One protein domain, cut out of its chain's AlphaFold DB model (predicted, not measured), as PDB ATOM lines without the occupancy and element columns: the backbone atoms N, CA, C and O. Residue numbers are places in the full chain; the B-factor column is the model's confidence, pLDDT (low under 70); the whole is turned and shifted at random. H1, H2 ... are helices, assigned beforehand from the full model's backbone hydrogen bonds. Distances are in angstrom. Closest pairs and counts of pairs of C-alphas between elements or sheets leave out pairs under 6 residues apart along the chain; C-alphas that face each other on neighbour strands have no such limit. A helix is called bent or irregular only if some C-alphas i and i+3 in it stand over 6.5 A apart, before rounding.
ATOM      1  N   LEU A 139     -19.897 -25.074  25.347       63.19
ATOM      2  CA  LEU A 139     -21.104 -25.588  26.008       63.19
ATOM      3  C   LEU A 139     -21.372 -24.795  27.292       63.19
ATOM      4  O   LEU A 139     -20.455 -24.535  28.082       63.19
ATOM      5  N   LYS A 140     -22.630 -24.404  27.495       65.31
ATOM      6  CA  LYS A 140     -23.019 -23.603  28.652       65.31
ATOM      7  C   LYS A 140     -22.882 -24.450  29.913       65.31
ATOM      8  O   LYS A 140     -23.578 -25.449  30.075       65.31
ATOM      9  N   GLN A 141     -21.951 -24.062  30.780       64.25
ATOM     10  CA  GLN A 141     -21.644 -24.800  31.997       64.25
ATOM     11  C   GLN A 141     -22.835 -24.739  32.959       64.25
ATOM     12  O   GLN A 141     -23.284 -23.667  33.353       64.25
ATOM     13  N   CYS A 142     -23.359 -25.913  33.303       65.31
ATOM     14  CA  CYS A 142     -24.450 -26.086  34.250       65.31
ATOM     15  C   CYS A 142     -23.890 -26.159  35.677       65.31
ATOM     16  O   CYS A 142     -23.099 -27.055  35.972       65.31
ATOM     17  N   GLU A 143     -24.311 -25.252  36.558       64.19
ATOM     18  CA  GLU A 143     -23.862 -25.210  37.957       64.19
ATOM     19  C   GLU A 143     -24.859 -25.879  38.921       64.19
ATOM     20  O   GLU A 143     -26.073 -25.907  38.689       64.19
ATOM     21  N   GLY A 144     -24.331 -26.433  40.019       70.44
ATOM     22  CA  GLY A 144     -25.108 -27.089  41.074       70.44
ATOM     23  C   GLY A 144     -25.974 -28.246  40.564       70.44
ATOM     24  O   GLY A 144     -25.517 -29.095  39.798       70.44
ATOM     25  N   ASP A 145     -27.249 -28.254  40.963       65.56
ATOM     26  CA  ASP A 145     -28.269 -29.236  40.553       65.56
ATOM     27  C   ASP A 145     -28.357 -29.459  39.038       65.56
ATOM     28  O   ASP A 145     -28.667 -30.560  38.584       65.56
ATOM     29  N   GLN A 146     -28.070 -28.430  38.235       64.31
ATOM     30  CA  GLN A 146     -28.110 -28.532  36.775       64.31
ATOM     31  C   GLN A 146     -27.009 -29.479  36.257       64.31
ATOM     32  O   GLN A 146     -27.117 -30.013  35.153       64.31
ATOM     33  N   GLY A 147     -25.966 -29.747  37.049       63.72
ATOM     34  CA  GLY A 147     -24.936 -30.755  36.786       63.72
ATOM     35  C   GLY A 147     -25.377 -32.205  37.052       63.72
ATOM     36  O   GLY A 147     -24.782 -33.122  36.487       63.72
ATOM     37  N   ALA A 148     -26.452 -32.442  37.810       67.69
ATOM     38  CA  ALA A 148     -26.893 -33.790  38.176       67.69
ATOM     39  C   ALA A 148     -27.657 -34.506  37.041       67.69
ATOM     40  O   ALA A 148     -28.595 -33.970  36.458       67.69
ATOM     41  N   SER A 149     -27.272 -35.751  36.735       62.84
ATOM     42  CA  SER A 149     -27.807 -36.535  35.605       62.84
ATOM     43  C   SER A 149     -29.113 -37.294  35.883       62.84
ATOM     44  O   SER A 149     -29.632 -37.955  34.984       62.84
ATOM     45  N   ALA A 150     -29.665 -37.223  37.099       63.62
ATOM     46  CA  ALA A 150     -30.928 -37.889  37.417       63.62
ATOM     47  C   ALA A 150     -32.128 -37.146  36.775       63.62
ATOM     48  O   ALA A 150     -32.196 -35.921  36.885       63.62
ATOM     49  N   PRO A 151     -33.100 -37.848  36.155       60.47
ATOM     50  CA  PRO A 151     -34.223 -37.227  35.439       60.47
ATOM     51  C   PRO A 151     -35.048 -36.184  36.211       60.47
ATOM     52  O   PRO A 151     -35.573 -35.265  35.586       60.47
ATOM     53  N   ILE A 152     -35.112 -36.238  37.549       62.16
ATOM     54  CA  ILE A 152     -35.743 -35.186  38.377       62.16
ATOM     55  C   ILE A 152     -35.126 -33.787  38.156       62.16
ATOM     56  O   ILE A 152     -35.813 -32.773  38.264       62.16
ATOM     57  N   TYR A 153     -33.849 -33.722  37.766       65.44
ATOM     58  CA  TYR A 153     -33.139 -32.484  37.435       65.44
ATOM     59  C   TYR A 153     -33.298 -32.058  35.969       65.44
ATOM     60  O   TYR A 153     -32.888 -30.950  35.620       65.44
ATOM     61  N   SER A 154     -33.927 -32.873  35.112       68.06
ATOM     62  CA  SER A 154     -34.100 -32.580  33.679       68.06
ATOM     63  C   SER A 154     -34.818 -31.243  33.442       68.06
ATOM     64  O   SER A 154     -34.394 -30.444  32.609       68.06
ATOM     65  N   TYR A 155     -35.817 -30.916  34.269       66.88
ATOM     66  CA  TYR A 155     -36.516 -29.626  34.221       66.88
ATOM     67  C   TYR A 155     -35.568 -28.430  34.403       66.88
ATOM     68  O   TYR A 155     -35.648 -27.472  33.638       66.88
ATOM     69  N   SER A 156     -34.604 -28.524  35.331       66.06
ATOM     70  CA  SER A 156     -33.596 -27.472  35.563       66.06
ATOM     71  C   SER A 156     -32.644 -27.268  34.380       66.06
ATOM     72  O   SER A 156     -32.019 -26.216  34.264       66.06
ATOM     73  N   ARG A 157     -32.559 -28.263  33.490       68.69
ATOM     74  CA  ARG A 157     -31.707 -28.269  32.300       68.69
ATOM     75  C   ARG A 157     -32.428 -27.844  31.030       68.69
ATOM     76  O   ARG A 157     -31.738 -27.587  30.055       68.69
ATOM     77  N   LEU A 158     -33.763 -27.764  31.010       74.44
ATOM     78  CA  LEU A 158     -34.572 -27.614  29.787       74.44
ATOM     79  C   LEU A 158     -33.998 -26.592  28.790       74.44
ATOM     80  O   LEU A 158     -33.850 -26.885  27.604       74.44
ATOM     81  N   ILE A 159     -33.650 -25.402  29.283       75.75
ATOM     82  CA  ILE A 159     -33.159 -24.290  28.466       75.75
ATOM     83  C   ILE A 159     -31.662 -24.418  28.127       75.75
ATOM     84  O   ILE A 159     -31.371 -24.432  26.933       75.75
ATOM     85  N   PRO A 160     -30.710 -24.583  29.076       72.19
ATOM     86  CA  PRO A 160     -29.297 -24.770  28.718       72.19
ATOM     87  C   PRO A 160     -29.048 -26.044  27.892       72.19
ATOM     88  O   PRO A 160     -28.164 -26.059  27.041       72.19
ATOM     89  N   TRP A 161     -29.853 -27.094  28.072       75.38
ATOM     90  CA  TRP A 161     -29.853 -28.273  27.205       75.38
ATOM     91  C   TRP A 161     -30.303 -27.926  25.782       75.38
ATOM     92  O   TRP A 161     -29.613 -28.276  24.832       75.38
ATOM     93  N   SER A 162     -31.406 -27.184  25.627       78.62
ATOM     94  CA  SER A 162     -31.878 -26.731  24.310       78.62
ATOM     95  C   SER A 162     -30.876 -25.795  23.617       78.62
ATOM     96  O   SER A 162     -30.635 -25.958  22.424       78.62
ATOM     97  N   GLU A 163     -30.251 -24.863  24.351       76.38
ATOM     98  CA  GLU A 163     -29.148 -24.018  23.852       76.38
ATOM     99  C   GLU A 163     -27.981 -24.882  23.340       76.38
ATOM    100  O   GLU A 163     -27.511 -24.682  22.221       76.38
ATOM    101  N   ASN A 164     -27.543 -25.873  24.122       76.62
ATOM    102  CA  ASN A 164     -26.436 -26.758  23.752       76.62
ATOM    103  C   ASN A 164     -26.778 -27.678  22.558       76.62
ATOM    104  O   ASN A 164     -25.931 -27.879  21.688       76.62
ATOM    105  N   VAL A 165     -28.002 -28.211  22.478       78.00
ATOM    106  CA  VAL A 165     -28.446 -29.071  21.363       78.00
ATOM    107  C   VAL A 165     -28.565 -28.285  20.058       78.00
ATOM    108  O   VAL A 165     -28.064 -28.754  19.039       78.00
ATOM    109  N   GLU A 166     -29.165 -27.090  20.061       78.38
ATOM    110  CA  GLU A 166     -29.249 -26.270  18.841       78.38
ATOM    111  C   GLU A 166     -27.870 -25.741  18.410       78.38
ATOM    112  O   GLU A 166     -27.617 -25.633  17.211       78.38
ATOM    113  N   LEU A 167     -26.945 -25.490  19.348       77.12
ATOM    114  CA  LEU A 167     -25.549 -25.160  19.033       77.12
ATOM    115  C   LEU A 167     -24.842 -26.317  18.309       77.12
ATOM    116  O   LEU A 167     -24.240 -26.101  17.258       77.12
ATOM    117  N   VAL A 168     -24.939 -27.544  18.833       78.12
ATOM    118  CA  VAL A 168     -24.327 -28.736  18.216       78.12
ATOM    119  C   VAL A 168     -24.996 -29.066  16.877       78.12
ATOM    120  O   VAL A 168     -24.309 -29.252  15.876       78.12
ATOM    121  N   ALA A 169     -26.329 -29.066  16.804       79.56
ATOM    122  CA  ALA A 169     -27.050 -29.311  15.554       79.56
ATOM    123  C   ALA A 169     -26.782 -28.214  14.505       79.56
ATOM    124  O   ALA A 169     -26.663 -28.506  13.315       79.56
ATOM    125  N   GLY A 170     -26.647 -26.954  14.930       78.62
ATOM    126  CA  GLY A 170     -26.209 -25.842  14.086       78.62
ATOM    127  C   GLY A 170     -24.799 -26.051  13.532       78.62
ATOM    128  O   GLY A 170     -24.584 -25.819  12.344       78.62
ATOM    129  N   ALA A 171     -23.879 -26.567  14.353       78.12
ATOM    130  CA  ALA A 171     -22.520 -26.915  13.943       78.12
ATOM    131  C   ALA A 171     -22.499 -27.938  12.804       78.12
ATOM    132  O   ALA A 171     -21.890 -27.699  11.762       78.12
ATOM    133  N   PHE A 172     -23.216 -29.054  12.981       81.00
ATOM    134  CA  PHE A 172     -23.300 -30.112  11.975       81.00
ATOM    135  C   PHE A 172     -23.965 -29.627  10.682       81.00
ATOM    136  O   PHE A 172     -23.464 -29.926   9.601       81.00
ATOM    137  N   ARG A 173     -25.032 -28.817  10.764       81.31
ATOM    138  CA  ARG A 173     -25.671 -28.214   9.575       81.31
ATOM    139  C   ARG A 173     -24.717 -27.285   8.817       81.31
ATOM    140  O   ARG A 173     -24.668 -27.349   7.591       81.31
ATOM    141  N   ALA A 174     -23.954 -26.447   9.522       82.31
ATOM    142  CA  ALA A 174     -22.973 -25.549   8.912       82.31
ATOM    143  C   ALA A 174     -21.819 -26.322   8.250       82.31
ATOM    144  O   ALA A 174     -21.451 -26.021   7.114       82.31
ATOM    145  N   ALA A 175     -21.297 -27.353   8.922       81.31
ATOM    146  CA  ALA A 175     -20.269 -28.234   8.374       81.31
ATOM    147  C   ALA A 175     -20.762 -28.993   7.129       81.31
ATOM    148  O   ALA A 175     -20.093 -28.959   6.101       81.31
ATOM    149  N   ALA A 176     -21.955 -29.596   7.183       81.56
ATOM    150  CA  ALA A 176     -22.549 -30.319   6.058       81.56
ATOM    151  C   ALA A 176     -22.814 -29.406   4.847       81.56
ATOM    152  O   ALA A 176     -22.504 -29.777   3.718       81.56
ATOM    153  N   HIS A 177     -23.317 -28.187   5.074       82.81
ATOM    154  CA  HIS A 177     -23.502 -27.198   4.009       82.81
ATOM    155  C   HIS A 177     -22.171 -26.813   3.346       82.81
ATOM    156  O   HIS A 177     -22.111 -26.634   2.133       82.81
ATOM    157  N   ILE A 178     -21.091 -26.682   4.122       83.88
ATOM    158  CA  ILE A 178     -19.766 -26.341   3.591       83.88
ATOM    159  C   ILE A 178     -19.116 -27.533   2.877       83.88
ATOM    160  O   ILE A 178     -18.499 -27.312   1.838       83.88
ATOM    161  N   ALA A 179     -19.293 -28.767   3.355       80.69
ATOM    162  CA  ALA A 179     -18.860 -29.966   2.634       80.69
ATOM    163  C   ALA A 179     -19.552 -30.059   1.263       80.69
ATOM    164  O   ALA A 179     -18.878 -30.076   0.237       80.69
ATOM    165  N   ALA A 180     -20.887 -29.965   1.236       84.94
ATOM    166  CA  ALA A 180     -21.671 -29.989  -0.000       84.94
ATOM    167  C   ALA A 180     -21.332 -28.831  -0.960       84.94
ATOM    168  O   ALA A 180     -21.271 -29.026  -2.168       84.94
ATOM    169  N   ALA A 181     -21.078 -27.622  -0.445       87.94
ATOM    170  CA  ALA A 181     -20.756 -26.457  -1.276       87.94
ATOM    171  C   ALA A 181     -19.324 -26.452  -1.849       87.94
ATOM    172  O   ALA A 181     -19.038 -25.645  -2.731       87.94
ATOM    173  N   ASN A 182     -18.417 -27.288  -1.330       84.25
ATOM    174  CA  ASN A 182     -17.040 -27.417  -1.828       84.25
ATOM    175  C   ASN A 182     -16.757 -28.825  -2.402       84.25
ATOM    176  O   ASN A 182     -15.604 -29.107  -2.707       84.25
ATOM    177  N   ASP A 183     -17.787 -29.673  -2.535       86.69
ATOM    178  CA  ASP A 183     -17.757 -31.015  -3.141       86.69
ATOM    179  C   ASP A 183     -16.609 -31.922  -2.646       86.69
ATOM    180  O   ASP A 183     -15.911 -32.563  -3.430       86.69
ATOM    181  N   PHE A 184     -16.383 -31.952  -1.325       82.38
ATOM    182  CA  PHE A 184     -15.395 -32.840  -0.700       82.38
ATOM    183  C   PHE A 184     -16.045 -33.818   0.279       82.38
ATOM    184  O   PHE A 184     -16.957 -33.465   1.034       82.38
ATOM    185  N   ASP A 185     -15.519 -35.041   0.316       78.94
ATOM    186  CA  ASP A 185     -15.872 -36.013   1.345       78.94
ATOM    187  C   ASP A 185     -15.279 -35.586   2.698       78.94
ATOM    188  O   ASP A 185     -14.063 -35.539   2.892       78.94
ATOM    189  N   ALA A 186     -16.158 -35.288   3.655       70.44
ATOM    190  CA  ALA A 186     -15.791 -34.876   5.007       70.44
ATOM    191  C   ALA A 186     -15.076 -35.975   5.823       70.44
ATOM    192  O   ALA A 186     -14.465 -35.665   6.858       70.44
ATOM    193  N   PHE A 187     -15.154 -37.235   5.383       73.50
ATOM    194  CA  PHE A 187     -14.502 -38.377   6.018       73.50
ATOM    195  C   PHE A 187     -13.151 -38.701   5.360       73.50
ATOM    196  O   PHE A 187     -12.160 -38.833   6.084       73.50
ATOM    197  N   GLY A 188     -13.086 -38.740   4.025       73.94
ATOM    198  CA  GLY A 188     -11.875 -39.023   3.249       73.94
ATOM    199  C   GLY A 188     -10.870 -37.869   3.117       73.94
ATOM    200  O   GLY A 188      -9.666 -38.119   3.187       73.94
ATOM    201  N   ASP A 189     -11.306 -36.611   2.967       79.25
ATOM    202  CA  ASP A 189     -10.391 -35.479   2.731       79.25
ATOM    203  C   ASP A 189     -10.108 -34.670   4.010       79.25
ATOM    204  O   ASP A 189     -10.783 -33.696   4.367       79.25
ATOM    205  N   HIS A 190      -9.060 -35.079   4.727       74.88
ATOM    206  CA  HIS A 190      -8.615 -34.410   5.948       74.88
ATOM    207  C   HIS A 190      -8.095 -32.979   5.727       74.88
ATOM    208  O   HIS A 190      -8.242 -32.145   6.631       74.88
ATOM    209  N   ASP A 191      -7.515 -32.670   4.563       75.69
ATOM    210  CA  ASP A 191      -6.915 -31.361   4.293       75.69
ATOM    211  C   ASP A 191      -7.970 -30.343   3.845       75.69
ATOM    212  O   ASP A 191      -7.991 -29.225   4.378       75.69
ATOM    213  N   ALA A 192      -8.914 -30.728   2.978       76.50
ATOM    214  CA  ALA A 192     -10.085 -29.906   2.663       76.50
ATOM    215  C   ALA A 192     -10.925 -29.647   3.920       76.50
ATOM    216  O   ALA A 192     -11.267 -28.492   4.211       76.50
ATOM    217  N   ARG A 193     -11.156 -30.678   4.750       74.62
ATOM    218  CA  ARG A 193     -11.830 -30.525   6.049       74.62
ATOM    219  C   ARG A 193     -11.127 -29.487   6.921       74.62
ATOM    220  O   ARG A 193     -11.789 -28.579   7.427       74.62
ATOM    221  N   ARG A 194      -9.800 -29.564   7.068       75.62
ATOM    222  CA  ARG A 194      -9.007 -28.627   7.883       75.62
ATOM    223  C   ARG A 194      -9.056 -27.194   7.351       75.62
ATOM    224  O   ARG A 194      -9.207 -26.267   8.145       75.62
ATOM    225  N   GLN A 195      -8.977 -27.005   6.035       77.81
ATOM    226  CA  GLN A 195      -9.104 -25.685   5.401       77.81
ATOM    227  C   GLN A 195     -10.525 -25.110   5.541       77.81
ATOM    228  O   GLN A 195     -10.697 -23.898   5.688       77.81
ATOM    229  N   SER A 196     -11.547 -25.971   5.564       78.38
ATOM    230  CA  SER A 196     -12.943 -25.562   5.740       78.38
ATOM    231  C   SER A 196     -13.266 -25.044   7.151       78.38
ATOM    232  O   SER A 196     -14.164 -24.213   7.285       78.38
ATOM    233  N   LEU A 197     -12.518 -25.450   8.191       76.75
ATOM    234  CA  LEU A 197     -12.821 -25.142   9.602       76.75
ATOM    235  C   LEU A 197     -13.018 -23.645   9.884       76.75
ATOM    236  O   LEU A 197     -13.907 -23.283  10.648       76.75
ATOM    237  N   ALA A 198     -12.228 -22.771   9.255       77.50
ATOM    238  CA  ALA A 198     -12.366 -21.323   9.423       77.50
ATOM    239  C   ALA A 198     -13.673 -20.785   8.809       77.50
ATOM    240  O   ALA A 198     -14.332 -19.942   9.414       77.50
ATOM    241  N   LYS A 199     -14.083 -21.315   7.645       79.62
ATOM    242  CA  LYS A 199     -15.384 -21.002   7.027       79.62
ATOM    243  C   LYS A 199     -16.539 -21.564   7.863       79.62
ATOM    244  O   LYS A 199     -17.580 -20.927   7.949       79.62
ATOM    245  N   VAL A 200     -16.356 -22.735   8.481       78.00
ATOM    246  CA  VAL A 200     -17.348 -23.356   9.375       78.00
ATOM    247  C   VAL A 200     -17.525 -22.527  10.650       78.00
ATOM    248  O   VAL A 200     -18.660 -22.244  11.008       78.00
ATOM    249  N   ASP A 201     -16.446 -22.081  11.300       76.88
ATOM    250  CA  ASP A 201     -16.516 -21.190  12.472       76.88
ATOM    251  C   ASP A 201     -17.216 -19.860  12.137       76.88
ATOM    252  O   ASP A 201     -18.132 -19.451  12.849       76.88
ATOM    253  N   ASP A 202     -16.854 -19.218  11.022       80.06
ATOM    254  CA  ASP A 202     -17.479 -17.959  10.598       80.06
ATOM    255  C   ASP A 202     -18.967 -18.146  10.248       80.06
ATOM    256  O   ASP A 202     -19.828 -17.424  10.760       80.06
ATOM    257  N   LEU A 203     -19.302 -19.198   9.485       79.19
ATOM    258  CA  LEU A 203     -20.692 -19.536   9.178       79.19
ATOM    259  C   LEU A 203     -21.486 -19.802  10.460       79.19
ATOM    260  O   LEU A 203     -22.574 -19.260  10.594       79.19
ATOM    261  N   ILE A 204     -20.939 -20.544  11.429       76.12
ATOM    262  CA  ILE A 204     -21.580 -20.817  12.727       76.12
ATOM    263  C   ILE A 204     -21.796 -19.528  13.522       76.12
ATOM    264  O   ILE A 204     -22.893 -19.315  14.039       76.12
ATOM    265  N   ARG A 205     -20.815 -18.622  13.586       73.12
ATOM    266  CA  ARG A 205     -20.985 -17.315  14.251       73.12
ATOM    267  C   ARG A 205     -22.105 -16.483  13.623       73.12
ATOM    268  O   ARG A 205     -22.776 -15.745  14.342       73.12
ATOM    269  N   CYS A 206     -22.336 -16.631  12.320       70.31
ATOM    270  CA  CYS A 206     -23.442 -15.996  11.602       70.31
ATOM    271  C   CYS A 206     -24.760 -16.803  11.626       70.31
ATOM    272  O   CYS A 206     -25.829 -16.212  11.472       70.31
ATOM    273  N   SER A 207     -24.713 -18.129  11.805       64.31
ATOM    274  CA  SER A 207     -25.845 -19.051  11.606       64.31
ATOM    275  C   SER A 207     -26.375 -19.715  12.875       64.31
ATOM    276  O   SER A 207     -27.434 -20.348  12.810       64.31
ATOM    277  N   VAL A 208     -25.699 -19.589  14.025       63.16
ATOM    278  CA  VAL A 208     -26.280 -19.927  15.333       63.16
ATOM    279  C   VAL A 208     -27.402 -18.932  15.593       63.16
ATOM    280  O   VAL A 208     -27.217 -17.854  16.159       63.16
ATOM    281  N   ARG A 209     -28.598 -19.301  15.126       60.59
ATOM    282  CA  ARG A 209     -29.824 -18.580  15.439       60.59
ATOM    283  C   ARG A 209     -29.939 -18.480  16.963       60.59
ATOM    284  O   ARG A 209     -29.707 -19.485  17.642       60.59
ATOM    285  N   PRO A 210     -30.336 -17.318  17.514       65.81
ATOM    286  CA  PRO A 210     -30.770 -17.278  18.902       65.81
ATOM    287  C   PRO A 210     -31.874 -18.324  19.075       65.81
ATOM    288  O   PRO A 210     -32.743 -18.448  18.207       65.81
ATOM    289  N   VAL A 211     -31.808 -19.100  20.160       69.44
ATOM    290  CA  VAL A 211     -32.772 -20.174  20.431       69.44
ATOM    291  C   VAL A 211     -34.184 -19.621  20.290       69.44
ATOM    292  O   VAL A 211     -34.537 -18.642  20.950       69.44
ATOM    293  N   ASP A 212     -34.994 -20.251  19.435       79.50
ATOM    294  CA  ASP A 212     -36.392 -19.864  19.284       79.50
ATOM    295  C   ASP A 212     -37.148 -20.222  20.568       79.50
ATOM    296  O   ASP A 212     -37.637 -21.340  20.767       79.50
TER     297      ASP A 212
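What this domain is: This is residues 139 to 212 of the 483 residues of an uncharacterized protein of Peniophora sp. CONT (UniProt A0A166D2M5). One long helix, H2, makes the long axis of this model; H3 crosses it near its last turns at a steep angle, and the small turn H1 packs on the kinked opening of H2 at the opposite end. The whole is all helix, loose and elongated, with a radius of gyration of the C-alphas of 15.9 A and spans of 45 by 24 by 15 A. The printed part has 74 residues with three named helices, in the order H1, H2, H3, and no named strand.

Where its parts are: Find C-alpha 151 at (-34.223, -37.227, 35.439); from there H2, residues 151 to 182, runs 42.2 A to C-alpha 182 at (-17.040, -27.417, -1.828). It has a kink of 73 degrees near residue 158 and is irregular, with C-alphas 156 and 159 lying 7.8 A apart. Before it, look for H1 at residues 144 to 147. After it, H3, residues 190 to 207, runs 23.8 A and ends with C-alpha 207 at (-25.845, -19.051, 11.606). H3 has a kink of 42 degrees near residue 198 and is only just irregular, with C-alphas 195 and 198 lying 6.8 A apart.

How they stand to each other: Start on H2, where residues 170 to 179 alone touch H3; the closest C-alphas are those of Ala 175 and Val 200, 5.8 A apart. The two run opposite ways at a steep tilt of 57 degrees. Residues 153 to 157 alone of H2 touch H1, closest at the C-alphas of Gln 146 and Ser 156, 5.7 A apart. H1 and H3 are apart. Of the O i to N i+4 pairs, 24 of 28 in H2 and 12 of 14 in H3 are within hydrogen-bond range; H1 is too short for such a pair.

The domain as a whole: The two C-alphas farthest apart are those of Ile 152 and Asp 183, at 45.4 A. The printed part has no cut; the link from H1 to H2 is tight and that from H2 to H3 is short. Look for pLDDT under 70 at residues 139 to 143, 145 to 157 and 207 to 211; the mean of the printed part is 74.0.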